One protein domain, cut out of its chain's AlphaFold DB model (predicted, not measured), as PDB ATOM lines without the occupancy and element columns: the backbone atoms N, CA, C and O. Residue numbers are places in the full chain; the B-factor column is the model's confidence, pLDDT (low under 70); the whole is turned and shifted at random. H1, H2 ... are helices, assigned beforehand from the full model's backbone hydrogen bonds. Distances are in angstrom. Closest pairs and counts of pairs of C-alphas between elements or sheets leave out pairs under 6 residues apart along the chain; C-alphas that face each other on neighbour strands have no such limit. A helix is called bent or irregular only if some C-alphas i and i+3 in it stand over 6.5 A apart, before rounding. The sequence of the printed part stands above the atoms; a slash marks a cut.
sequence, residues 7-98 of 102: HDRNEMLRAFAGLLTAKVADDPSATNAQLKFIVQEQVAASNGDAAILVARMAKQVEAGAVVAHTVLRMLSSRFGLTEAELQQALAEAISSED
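AT A GLANCE: This is residues 7 to 98 of the 102 residues of an uncharacterized protein of Microbacterium sp. AK009 (UniProt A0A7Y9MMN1). What does the model look like? The long helix H3 is a spine: the hairpin of H1 and H2 packs on it, with H1 crossing its middle, and H4 folds back from its last part like the second arm of a V, residues 91 to 98 sticking out. How is it made up? The printed part has 92 residues with four named helices, H1, H2, H3, H4 in chain order, and no named strand: all helix. It is only just loose, close to compact, with a radius of gyration of the C-alphas of 14.8 A, and elongated, spanning 46 by 30 by 27 A.

HOW THE PARTS SIT: What touches the longest helix? H3, residues 50 to 79, is the hub. Its residues 60 to 67 touch residues 9 to 17 of H1, residues 7 to 24, at a steep tilt of 57 degrees, the same way, the closest C-alphas being those of Leu 13 and Ala 63, 5.3 A apart. Its residues 53 to 57 touch residues 42 to 45 of H2, residues 28 to 45, at a steep tilt of 43 degrees, opposite ways, closest at the C-alphas of Val 43 and Leu 53, 6.1 A. And which other helices touch? H3 and H4, residues 83 to 98, form a hairpin at a steep tilt of 44 degrees, closest at the C-alphas of Ser 76 and Leu 86, 6.8 A. H1 and H2 form a hairpin at a shallow tilt of 17 degrees, closest at the C-alphas of Ala 22 and Thr 31, 5.2 A; H4 is apart from both. How do the backbones run? Each O i to N i+4 pair is within hydrogen-bond range in H1 and H2, against 24 of 26 in H3 and 10 of 12 in H4.

IN THESE COORDINATES: Where do the helices begin and end? H1 begins at C-alpha 7, (235.425, 187.207, 206.119), and H4 ends at C-alpha 98, (215.666, 210.080, 193.911). How long are they? H3 measures 42.2 A, H1 25.8 A, H2 25.7 A and H4 24.0 A; H3 is only just irregular, with C-alphas 74 and 77 6.52 A apart.

THE WHOLE: How far does it reach? The two C-alphas farthest apart are those of Gly 48 and Gly 80, 46.8 A. Is it whole and sure? The printed part has no cut and its three links are tight; pLDDT is under 70 at residues 90 to 91 and 93 to 98.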
ATOM      1  N   HIS A   7     234.634 187.133 207.339       89.81
ATOM      2  CA  HIS A   7     235.425 187.207 206.119       89.81
ATOM      3  C   HIS A   7     234.637 187.860 204.975       89.81
ATOM      4  O   HIS A   7     235.097 188.872 204.455       89.81
ATOM      5  N   ASP A   8     233.428 187.370 204.669       90.25
ATOM      6  CA  ASP A   8     232.555 187.954 203.634       90.25
ATOM      7  C   ASP A   8     232.318 189.446 203.883       90.25
ATOM      8  O   ASP A   8     232.429 190.274 202.985       90.25
ATOM      9  N   ARG A   9     232.031 189.811 205.138       89.50
ATOM     10  CA  ARG A   9     231.792 191.205 205.520       89.50
ATOM     11  C   ARG A   9     233.009 192.090 205.243       89.50
ATOM     12  O   ARG A   9     232.852 193.201 204.745       89.50
ATOM     13  N   ASN A  10     234.210 191.607 205.551       90.62
ATOM     14  CA  ASN A  10     235.443 192.349 205.302       90.62
ATOM     15  C   ASN A  10     235.740 192.501 203.804       90.62
ATOM     16  O   ASN A  10     236.198 193.568 203.394       90.62
ATOM     17  N   GLU A  11     235.457 191.480 202.990       92.94
ATOM     18  CA  GLU A  11     235.583 191.581 201.530       92.94
ATOM     19  C   GLU A  11     234.596 192.605 200.958       92.94
ATOM     20  O   GLU A  11     235.009 193.502 200.224       92.94
ATOM     21  N   MET A  12     233.331 192.585 201.398       94.12
ATOM     22  CA  MET A  12     232.324 193.575 200.988       94.12
ATOM     23  C   MET A  12     232.740 195.013 201.334       94.12
ATOM     24  O   MET A  12     232.591 195.918 200.507       94.12
ATOM     25  N   LEU A  13     233.289 195.231 202.537       92.94
ATOM     26  CA  LEU A  13     233.823 196.531 202.964       92.94
ATOM     27  C   LEU A  13     235.002 196.968 202.085       92.94
ATOM     28  O   LEU A  13     235.063 198.123 201.659       92.94
ATOM     29  N   ARG A  14     235.934 196.054 201.781       92.19
ATOM     30  CA  ARG A  14     237.095 196.341 200.928       92.19
ATOM     31  C   ARG A  14     236.673 196.687 199.503       92.19
ATOM     32  O   ARG A  14     237.170 197.670 198.953       92.19
ATOM     33  N   ALA A  15     235.765 195.911 198.917       91.31
ATOM     34  CA  ALA A  15     235.282 196.137 197.562       91.31
ATOM     35  C   ALA A  15     234.613 197.515 197.438       91.31
ATOM     36  O   ALA A  15     234.911 198.273 196.513       91.31
ATOM     37  N   PHE A  16     233.796 197.901 198.426       92.50
ATOM     38  CA  PHE A  16     233.185 199.229 198.443       92.50
ATOM     39  C   PHE A  16     234.202 200.355 198.668       92.50
ATOM     40  O   PHE A  16     234.113 201.396 198.021       92.50
ATOM     41  N   ALA A  17     235.203 200.167 199.533       89.75
ATOM     42  CA  ALA A  17     236.281 201.145 199.684       89.75
ATOM     43  C   ALA A  17     237.038 201.370 198.359       89.75
ATOM     44  O   ALA A  17     237.381 202.506 198.024       89.75
ATOM     45  N   GLY A  18     237.240 200.307 197.571       91.25
ATOM     46  CA  GLY A  18     237.784 200.391 196.215       91.25
ATOM     47  C   GLY A  18     236.890 201.189 195.262       91.25
ATOM     48  O   GLY A  18     237.388 202.058 194.546       91.25
ATOM     49  N   LEU A  19     235.576 200.951 195.296       92.25
ATOM     50  CA  LEU A  19     234.594 201.710 194.516       92.25
ATOM     51  C   LEU A  19     234.605 203.203 194.878       92.25
ATOM     52  O   LEU A  19     234.677 204.051 193.991       92.25
ATOM     53  N   LEU A  20     234.584 203.530 196.172       89.56
ATOM     54  CA  LEU A  20     234.631 204.910 196.653       89.56
ATOM     55  C   LEU A  20     235.932 205.605 196.231       89.56
ATOM     56  O   LEU A  20     235.901 206.748 195.788       89.56
ATOM     57  N   THR A  21     237.066 204.907 196.320       89.25
ATOM     58  CA  THR A  21     238.366 205.435 195.879       89.25
ATOM     59  C   THR A  21     238.349 205.771 194.388       89.25
ATOM     60  O   THR A  21     238.778 206.856 194.008       89.25
ATOM     61  N   ALA A  22     237.807 204.881 193.548       89.62
ATOM     62  CA  ALA A  22     237.678 205.122 192.111       89.62
ATOM     63  C   ALA A  22     236.762 206.317 191.796       89.62
ATOM     64  O   ALA A  22     237.087 207.128 190.931       89.62
ATOM     65  N   LYS A  23     235.651 206.460 192.534       88.19
ATOM     66  CA  LYS A  23     234.734 207.602 192.410       88.19
ATOM     67  C   LYS A  23     235.394 208.925 192.801       88.19
ATOM     68  O   LYS A  23     235.257 209.900 192.076       88.19
ATOM     69  N   VAL A  24     236.130 208.960 193.913       85.38
ATOM     70  CA  VAL A  24     236.852 210.163 194.368       85.38
ATOM     71  C   VAL A  24     237.969 210.553 193.397       85.38
ATOM     72  O   VAL A  24     238.246 211.737 193.228       85.38
ATOM     73  N   ALA A  25     238.600 209.572 192.750       87.31
ATOM     74  CA  ALA A  25     239.616 209.800 191.726       87.31
ATOM     75  C   ALA A  25     239.041 210.215 190.356       87.31
ATOM     76  O   ALA A  25     239.826 210.466 189.446       87.31
ATOM     77  N   ASP A  26     237.710 210.265 190.210       89.94
ATOM     78  CA  ASP A  26     237.003 210.494 188.944       89.94
ATOM     79  C   ASP A  26     237.503 209.571 187.814       89.94
ATOM     80  O   ASP A  26     237.779 210.002 186.697       89.94
ATOM     81  N   ASP A  27     237.660 208.274 188.125       94.31
ATOM     82  CA  ASP A  27     238.037 207.231 187.164       94.31
ATOM     83  C   ASP A  27     236.815 206.346 186.835       94.31
ATOM     84  O   ASP A  27     236.480 205.412 187.585       94.31
ATOM     85  N   PRO A  28     236.121 206.597 185.704       90.44
ATOM     86  CA  PRO A  28     234.956 205.816 185.301       90.44
ATOM     87  C   PRO A  28     235.294 204.360 184.972       90.44
ATOM     88  O   PRO A  28     234.460 203.474 185.165       90.44
ATOM     89  N   SER A  29     236.510 204.091 184.487       94.44
ATOM     90  CA  SER A  29     236.950 202.738 184.141       94.44
ATOM     91  C   SER A  29     237.121 201.899 185.402       94.44
ATOM     92  O   SER A  29     236.534 200.820 185.513       94.44
ATOM     93  N   ALA A  30     237.840 202.427 186.397       92.19
ATOM     94  CA  ALA A  30     238.009 201.775 187.692       92.19
ATOM     95  C   ALA A  30     236.675 201.633 188.439       92.19
ATOM     96  O   ALA A  30     236.409 200.589 189.037       92.19
ATOM     97  N   THR A  31     235.800 202.638 188.348       92.62
ATOM     98  CA  THR A  31     234.446 202.584 188.915       92.62
ATOM     99  C   THR A  31     233.650 201.420 188.327       92.62
ATOM    100  O   THR A  31     233.127 200.583 189.064       92.62
ATOM    101  N   ASN A  32     233.584 201.333 186.996       93.31
ATOM    102  CA  ASN A  32     232.849 200.276 186.307       93.31
ATOM    103  C   ASN A  32     233.460 198.895 186.567       93.31
ATOM    104  O   ASN A  32     232.725 197.924 186.758       93.31
ATOM    105  N   ALA A  33     234.791 198.803 186.615       92.94
ATOM    106  CA  ALA A  33     235.487 197.573 186.964       92.94
ATOM    107  C   ALA A  33     235.106 197.097 188.373       92.94
ATOM    108  O   ALA A  33     234.805 195.915 188.545       92.94
ATOM    109  N   GLN A  34     235.035 198.006 189.353       93.88
ATOM    110  CA  GLN A  34     234.671 197.636 190.719       93.88
ATOM    111  C   GLN A  34     233.201 197.292 190.898       93.88
ATOM    112  O   GLN A  34     232.889 196.310 191.568       93.88
ATOM    113  N   LEU A  35     232.291 198.026 190.254       93.31
ATOM    114  CA  LEU A  35     230.875 197.653 190.246       93.31
ATOM    115  C   LEU A  35     230.680 196.251 189.664       93.31
ATOM    116  O   LEU A  35     229.978 195.423 190.243       93.31
ATOM    117  N   LYS A  36     231.350 195.961 188.544       94.75
ATOM    118  CA  LYS A  36     231.295 194.642 187.915       94.75
ATOM    119  C   LYS A  36     231.860 193.555 188.829       94.75
ATOM    120  O   LYS A  36     231.230 192.508 188.952       94.75
ATOM    121  N   PHE A  37     233.004 193.801 189.468       94.38
ATOM    122  CA  PHE A  37     233.616 192.869 190.416       94.38
ATOM    123  C   PHE A  37     232.655 192.525 191.562       94.38
ATOM    124  O   PHE A  37     232.378 191.347 191.782       94.38
ATOM    125  N   ILE A  38     232.070 193.540 192.209       94.00
ATOM    126  CA  ILE A  38     231.104 193.366 193.303       94.00
ATOM    127  C   ILE A  38     229.934 192.480 192.860       94.00
ATOM    128  O   ILE A  38     229.617 191.490 193.519       94.00
ATOM    129  N   VAL A  39     229.299 192.804 191.728       93.44
ATOM    130  CA  VAL A  39     228.141 192.043 191.235       93.44
ATOM    131  C   VAL A  39     228.527 190.598 190.915       93.44
ATOM    132  O   VAL A  39     227.808 189.676 191.291       93.44
ATOM    133  N   GLN A  40     229.666 190.378 190.253       94.62
ATOM    134  CA  GLN A  40     230.132 189.034 189.905       94.62
ATOM    135  C   GLN A  40     230.418 188.180 191.142       94.62
ATOM    136  O   GLN A  40     230.049 187.005 191.162       94.62
ATOM    137  N   GLU A  41     231.019 188.763 192.179       94.31
ATOM    138  CA  GLU A  41     231.286 188.079 193.443       94.31
ATOM    139  C   GLU A  41     229.981 187.660 194.135       94.31
ATOM    140  O   GLU A  41     229.832 186.501 194.531       94.31
ATOM    141  N   GLN A  42     228.992 188.560 194.212       93.94
ATOM    142  CA  GLN A  42     227.709 188.237 194.844       93.94
ATOM    143  C   GLN A  42     226.905 187.208 194.044       93.94
ATOM    144  O   GLN A  42     226.287 186.322 194.638       93.94
ATOM    145  N   VAL A  43     226.955 187.262 192.708       93.75
ATOM    146  CA  VAL A  43     226.352 186.238 191.843       93.75
ATOM    147  C   VAL A  43     227.008 184.880 192.083       93.75
ATOM    148  O   VAL A  43     226.292 183.906 192.317       93.75
ATOM    149  N   ALA A  44     228.340 184.805 192.103       93.56
ATOM    150  CA  ALA A  44     229.055 183.558 192.370       93.56
ATOM    151  C   ALA A  44     228.703 182.990 193.756       93.56
ATOM    152  O   ALA A  44     228.350 181.820 193.874       93.56
ATOM    153  N   ALA A  45     228.703 183.834 194.789       91.81
ATOM    154  CA  ALA A  45     228.394 183.426 196.157       91.81
ATOM    155  C   ALA A  45     226.913 183.064 196.383       91.81
ATOM    156  O   ALA A  45     226.583 182.388 197.358       91.81
ATOM    157  N   SER A  46     226.013 183.499 195.495       92.06
ATOM    158  CA  SER A  46     224.594 183.126 195.529       92.06
ATOM    159  C   SER A  46     224.300 181.742 194.945       92.06
ATOM    160  O   SER A  46     223.193 181.240 195.117       92.06
ATOM    161  N   ASN A  47     225.260 181.118 194.245       91.75
ATOM    162  CA  ASN A  47     225.075 179.848 193.529       91.75
ATOM    163  C   ASN A  47     223.848 179.831 192.586       91.75
ATOM    164  O   ASN A  47     223.242 178.785 192.366       91.75
ATOM    165  N   GLY A  48     223.474 180.989 192.028       88.94
ATOM    166  CA  GLY A  48     222.328 181.128 191.122       88.94
ATOM    167  C   GLY A  48     220.965 181.271 191.809       88.94
ATOM    168  O   GLY A  48     219.956 181.380 191.114       88.94
ATOM    169  N   ASP A  49     220.908 181.305 193.143       95.06
ATOM    170  CA  ASP A  49     219.676 181.579 193.885       95.06
ATOM    171  C   ASP A  49     219.414 183.094 193.948       95.06
ATOM    172  O   ASP A  49     220.152 183.860 194.576       95.06
ATOM    173  N   ALA A  50     218.324 183.526 193.309       92.94
ATOM    174  CA  ALA A  50     217.940 184.932 193.244       92.94
ATOM    175  C   ALA A  50     217.611 185.536 194.621       92.94
ATOM    176  O   ALA A  50     217.944 186.693 194.871       92.94
ATOM    177  N   ALA A  51     216.994 184.782 195.535       93.19
ATOM    178  CA  ALA A  51     216.667 185.282 196.868       93.19
ATOM    179  C   ALA A  51     217.936 185.477 197.710       93.19
ATOM    180  O   ALA A  51     218.061 186.469 198.435       93.19
ATOM    181  N   ILE A  52     218.908 184.569 197.574       93.12
ATOM    182  CA  ILE A  52     220.222 184.713 198.212       93.12
ATOM    183  C   ILE A  52     220.981 185.895 197.604       93.12
ATOM    184  O   ILE A  52     221.547 186.687 198.355       93.12
ATOM    185  N   LEU A  53     220.965 186.058 196.278       93.56
ATOM    186  CA  LEU A  53     221.603 187.194 195.610       93.56
ATOM    187  C   LEU A  53     221.056 188.529 196.124       93.56
ATOM    188  O   LEU A  53     221.839 189.397 196.505       93.56
ATOM    189  N   VAL A  54     219.730 188.682 196.195       93.44
ATOM    190  CA  VAL A  54     219.085 189.899 196.721       93.44
ATOM    191  C   VAL A  54     219.520 190.167 198.162       93.44
ATOM    192  O   VAL A  54     219.912 191.286 198.490       93.44
ATOM    193  N   ALA A  55     219.524 189.140 199.015       91.75
ATOM    194  CA  ALA A  55     219.957 189.282 200.401       91.75
ATOM    195  C   ALA A  55     221.436 189.690 200.513       91.75
ATOM    196  O   ALA A  55     221.780 190.561 201.310       91.75
ATOM    197  N   ARG A  56     222.317 189.104 199.694       92.94
ATOM    198  CA  ARG A  56     223.743 189.462 199.662       92.94
ATOM    199  C   ARG A  56     223.972 190.872 199.123       92.94
ATOM    200  O   ARG A  56     224.780 191.600 199.691       92.94
ATOM    201  N   MET A  57     223.233 191.289 198.098       93.06
ATOM    202  CA  MET A  57     223.293 192.657 197.576       93.06
ATOM    203  C   MET A  57     222.832 193.682 198.617       93.06
ATOM    204  O   MET A  57     223.489 194.704 198.786       93.06
ATOM    205  N   ALA A  58     221.778 193.391 199.387       90.81
ATOM    206  CA  ALA A  58     221.379 194.244 200.506       90.81
ATOM    207  C   ALA A  58     222.510 194.385 201.542       90.81
ATOM    208  O   ALA A  58     222.815 195.490 201.989       90.81
ATOM    209  N   LYS A  59     223.212 193.289 201.860       91.19
ATOM    210  CA  LYS A  59     224.387 193.329 202.745       91.19
ATOM    211  C   LYS A  59     225.578 194.088 202.165       91.19
ATOM    212  O   LYS A  59     226.282 194.763 202.911       91.19
ATOM    213  N   GLN A  60     225.778 194.042 200.852       93.38
ATOM    214  CA  GLN A  60     226.789 194.851 200.177       93.38
ATOM    215  C   GLN A  60     226.484 196.356 200.282       93.38
ATOM    216  O   GLN A  60     227.405 197.151 200.480       93.38
ATOM    217  N   VAL A  61     225.208 196.749 200.193       88.81
ATOM    218  CA  VAL A  61     224.767 198.138 200.409       88.81
ATOM    219  C   VAL A  61     224.987 198.560 201.864       88.81
ATOM    220  O   VAL A  61     225.561 199.621 202.106       88.81
ATOM    221  N   GLU A  62     224.621 197.715 202.837       87.62
ATOM    222  CA  GLU A  62     224.907 197.961 204.261       87.62
ATOM    223  C   GLU A  62     226.413 198.168 204.510       87.62
ATOM    224  O   GLU A  62     226.808 199.107 205.202       87.62
ATOM    225  N   ALA A  63     227.270 197.332 203.912       88.38
ATOM    226  CA  ALA A  63     228.721 197.490 203.994       88.38
ATOM    227  C   ALA A  63     229.181 198.837 203.407       88.38
ATOM    228  O   ALA A  63     230.027 199.513 203.995       88.38
ATOM    229  N   GLY A  64     228.584 199.265 202.293       87.31
ATOM    230  CA  GLY A  64     228.861 200.569 201.701       87.31
ATOM    231  C   GLY A  64     228.514 201.740 202.615       87.31
ATOM    232  O   GLY A  64     229.338 202.637 202.808       87.31
ATOM    233  N   ALA A  65     227.349 201.689 203.266       84.94
ATOM    234  CA  ALA A  65     226.942 202.692 204.247       84.94
ATOM    235  C   ALA A  65     227.938 202.789 205.418       84.94
ATOM    236  O   ALA A  65     228.285 203.891 205.846       84.94
ATOM    237  N   VAL A  66     228.468 201.654 205.893       87.31
ATOM    238  CA  VAL A  66     229.491 201.626 206.953       87.31
ATOM    239  C   VAL A  66     230.790 202.305 206.506       87.31
ATOM    240  O   VAL A  66     231.358 203.092 207.270       87.31
ATOM    241  N   VAL A  67     231.266 202.036 205.287       86.75
ATOM    242  CA  VAL A  67     232.478 202.677 204.747       86.75
ATOM    243  C   VAL A  67     232.266 204.181 204.586       86.75
ATOM    244  O   VAL A  67     233.080 204.959 205.085       86.75
ATOM    245  N   ALA A  68     231.166 204.595 203.951       82.75
ATOM    246  CA  ALA A  68     230.841 206.002 203.734       82.75
ATOM    247  C   ALA A  68     230.745 206.767 205.062       82.75
ATOM    248  O   ALA A  68     231.416 207.783 205.235       82.75
ATOM    249  N   HIS A  69     230.005 206.229 206.037       83.12
ATOM    250  CA  HIS A  69     229.908 206.796 207.382       83.12
ATOM    251  C   HIS A  69     231.280 206.908 208.060       83.12
ATOM    252  O   HIS A  69     231.600 207.934 208.660       83.12
ATOM    253  N   THR A  70     232.124 205.878 207.949       85.19
ATOM    254  CA  THR A  70     233.466 205.882 208.551       85.19
ATOM    255  C   THR A  70     234.344 206.978 207.953       85.19
ATOM    256  O   THR A  70     234.955 207.740 208.704       85.19
ATOM    257  N   VAL A  71     234.381 207.091 206.623       81.88
ATOM    258  CA  VAL A  71     235.153 208.123 205.916       81.88
ATOM    259  C   VAL A  71     234.648 209.513 206.282       81.88
ATOM    260  O   VAL A  71     235.434 210.375 206.664       81.88
ATOM    261  N   LEU A  72     233.335 209.720 206.242       77.31
ATOM    262  CA  LEU A  72     232.722 210.998 206.576       77.31
ATOM    263  C   LEU A  72     233.001 211.403 208.024       77.31
ATOM    264  O   LEU A  72     233.403 212.536 208.262       77.31
ATOM    265  N   ARG A  73     232.920 210.478 208.983       81.62
ATOM    266  CA  ARG A  73     233.280 210.750 210.383       81.62
ATOM    267  C   ARG A  73     234.767 211.059 210.565       81.62
ATOM    268  O   ARG A  73     235.134 211.854 211.424       81.62
ATOM    269  N   MET A  74     235.645 210.431 209.785       81.94
ATOM    270  CA  MET A  74     237.074 210.765 209.806       81.94
ATOM    271  C   MET A  74     237.341 212.165 209.248       81.94
ATOM    272  O   MET A  74     238.240 212.855 209.724       81.94
ATOM    273  N   LEU A  75     236.571 212.578 208.243       77.94
ATOM    274  CA  LEU A  75     236.728 213.865 207.579       77.94
ATOM    275  C   LEU A  75     235.983 215.005 208.287       77.94
ATOM    276  O   LEU A  75     236.424 216.147 208.187       77.94
ATOM    277  N   SER A  76     234.913 214.726 209.035       79.44
ATOM    278  CA  SER A  76     234.089 215.742 209.703       79.44
ATOM    279  C   SER A  76     234.907 216.627 210.642       79.44
ATOM    280  O   SER A  76     234.792 217.847 210.584       79.44
ATOM    281  N   SER A  77     235.830 216.041 211.413       75.75
ATOM    282  CA  SER A  77     236.746 216.787 212.288       75.75
ATOM    283  C   SER A  77     237.666 217.738 211.516       75.75
ATOM    284  O   SER A  77     238.007 218.811 212.009       75.75
ATOM    285  N   ARG A  78     238.035 217.376 210.284       78.75
ATOM    286  CA  ARG A  78     238.871 218.190 209.394       78.75
ATOM    287  C   ARG A  78     238.085 219.322 208.732       78.75
ATOM    288  O   ARG A  78     238.673 220.348 208.406       78.75
ATOM    289  N   PHE A  79     236.781 219.135 208.557       78.06
ATOM    290  CA  PHE A  79     235.860 220.133 208.015       78.06
ATOM    291  C   PHE A  79     235.154 220.966 209.093       78.06
ATOM    292  O   PHE A  79     234.392 221.865 208.756       78.06
ATOM    293  N   GLY A  80     235.411 220.698 210.377       81.50
ATOM    294  CA  GLY A  80     234.733 221.372 211.485       81.50
ATOM    295  C   GLY A  80     233.241 221.039 211.588       81.50
ATOM    296  O   GLY A  80     232.510 221.790 212.222       81.50
ATOM    297  N   LEU A  81     232.798 219.937 210.972       79.44
ATOM    298  CA  LEU A  81     231.404 219.505 210.987       79.44
ATOM    299  C   LEU A  81     231.071 218.812 212.307       79.44
ATOM    300  O   LEU A  81     231.795 217.927 212.776       79.44
ATOM    301  N   THR A  82     229.931 219.180 212.872       82.00
ATOM    302  CA  THR A  82     229.292 218.468 213.974       82.00
ATOM    303  C   THR A  82     228.696 217.141 213.495       82.00
ATOM    304  O   THR A  82     228.487 216.908 212.304       82.00
ATOM    305  N   GLU A  83     228.396 216.238 214.430       78.12
ATOM    306  CA  GLU A  83     227.755 214.956 214.109       78.12
ATOM    307  C   GLU A  83     226.373 215.138 213.458       78.12
ATOM    308  O   GLU A  83     226.021 214.388 212.549       78.12
ATOM    309  N   ALA A  84     225.624 216.169 213.862       79.19
ATOM    310  CA  ALA A  84     224.325 216.493 213.278       79.19
ATOM    311  C   ALA A  84     224.447 216.929 211.807       79.19
ATOM    312  O   ALA A  84     223.713 216.434 210.956       79.19
ATOM    313  N   GLU A  85     225.414 217.794 211.489       76.94
ATOM    314  CA  GLU A  85     225.676 218.234 210.110       76.94
ATOM    315  C   GLU A  85     226.167 217.078 209.234       76.94
ATOM    316  O   GLU A  85     225.813 216.983 208.061       76.94
ATOM    317  N   LEU A  86     226.937 216.153 209.811       76.56
ATOM    318  CA  LEU A  86     227.376 214.947 209.120       76.56
ATOM    319  C   LEU A  86     226.205 214.028 208.753       76.56
ATOM    320  O   LEU A  86     226.135 213.525 207.632       76.56
ATOM    321  N   GLN A  87     225.291 213.803 209.699       73.31
ATOM    322  CA  GLN A  87     224.084 213.009 209.473       73.31
ATOM    323  C   GLN A  87     223.164 213.669 208.443       73.31
ATOM    324  O   GLN A  87     222.599 212.971 207.602       73.31
ATOM    325  N   GLN A  88     223.057 214.999 208.468       76.50
ATOM    326  CA  GLN A  88     222.289 215.753 207.484       76.50
ATOM    327  C   GLN A  88     222.893 215.632 206.080       76.50
ATOM    328  O   GLN A  88     222.175 215.287 205.149       76.50
ATOM    329  N   ALA A  89     224.208 215.818 205.926       72.62
ATOM    330  CA  ALA A  89     224.882 215.670 204.634       72.62
ATOM    331  C   ALA A  89     224.743 214.247 204.060       72.62
ATOM    332  O   ALA A  89     224.564 214.068 202.856       72.62
ATOM    333  N   LEU A  90     224.785 213.227 204.926       69.88
ATOM    334  CA  LEU A  90     224.505 211.839 204.554       69.88
ATOM    335  C   LEU A  90     223.065 211.646 204.069       69.88
ATOM    336  O   LEU A  90     222.849 211.004 203.044       69.88
ATOM    337  N   ALA A  91     222.092 212.189 204.802       69.62
ATOM    338  CA  ALA A  91     220.685 212.098 204.437       69.62
ATOM    339  C   ALA A  91     220.411 212.796 203.096       69.62
ATOM    340  O   ALA A  91     219.776 212.204 202.228       69.62
ATOM    341  N   GLU A  92     220.956 214.001 202.901       71.06
ATOM    342  CA  GLU A  92     220.832 214.778 201.665       71.06
ATOM    343  C   GLU A  92     221.424 214.027 200.468       71.06
ATOM    344  O   GLU A  92     220.744 213.883 199.452       71.06
ATOM    345  N   ALA A  93     222.628 213.463 200.606       64.12
ATOM    346  CA  ALA A  93     223.264 212.671 199.554       64.12
ATOM    347  C   ALA A  93     222.406 211.466 199.130       64.12
ATOM    348  O   ALA A  93     222.208 211.253 197.937       64.12
ATOM    349  N   ILE A  94     221.836 210.730 200.092       60.88
ATOM    350  CA  ILE A  94     220.973 209.570 199.819       60.88
ATOM    351  C   ILE A  94     219.663 210.004 199.142       60.88
ATOM    352  O   ILE A  94     219.221 209.366 198.196       60.88
ATOM    353  N   SER A  95     219.058 211.107 199.587       58.22
ATOM    354  CA  SER A  95     217.810 211.624 199.003       58.22
ATOM    355  C   SER A  95     217.982 212.327 197.652       58.22
ATOM    356  O   SER A  95     217.010 212.503 196.923       58.22
ATOM    357  N   SER A  96     219.205 212.735 197.295       50.22
ATOM    358  CA  SER A  96     219.479 213.440 196.036       50.22
ATOM    359  C   SER A  96     219.472 212.530 194.802       50.22
ATOM    360  O   SER A  96     219.267 213.017 193.692       50.22
ATOM    361  N   GLU A  97     219.622 211.212 194.980       51.00
ATOM    362  CA  GLU A  97     219.554 210.237 193.881       51.00
ATOM    363  C   GLU A  97     218.106 209.906 193.457       51.00
ATOM    364  O   GLU A  97     217.901 209.462 192.329       51.00
ATOM    365  N   ASP A  98     217.092 210.227 194.275       40.09
ATOM    366  CA  ASP A  98     215.666 210.080 193.911       40.09
ATOM    367  C   ASP A  98     215.176 211.147 192.901       40.09
ATOM    368  O   ASP A  98     214.052 211.068 192.406       40.09
TER     369      ASP A  98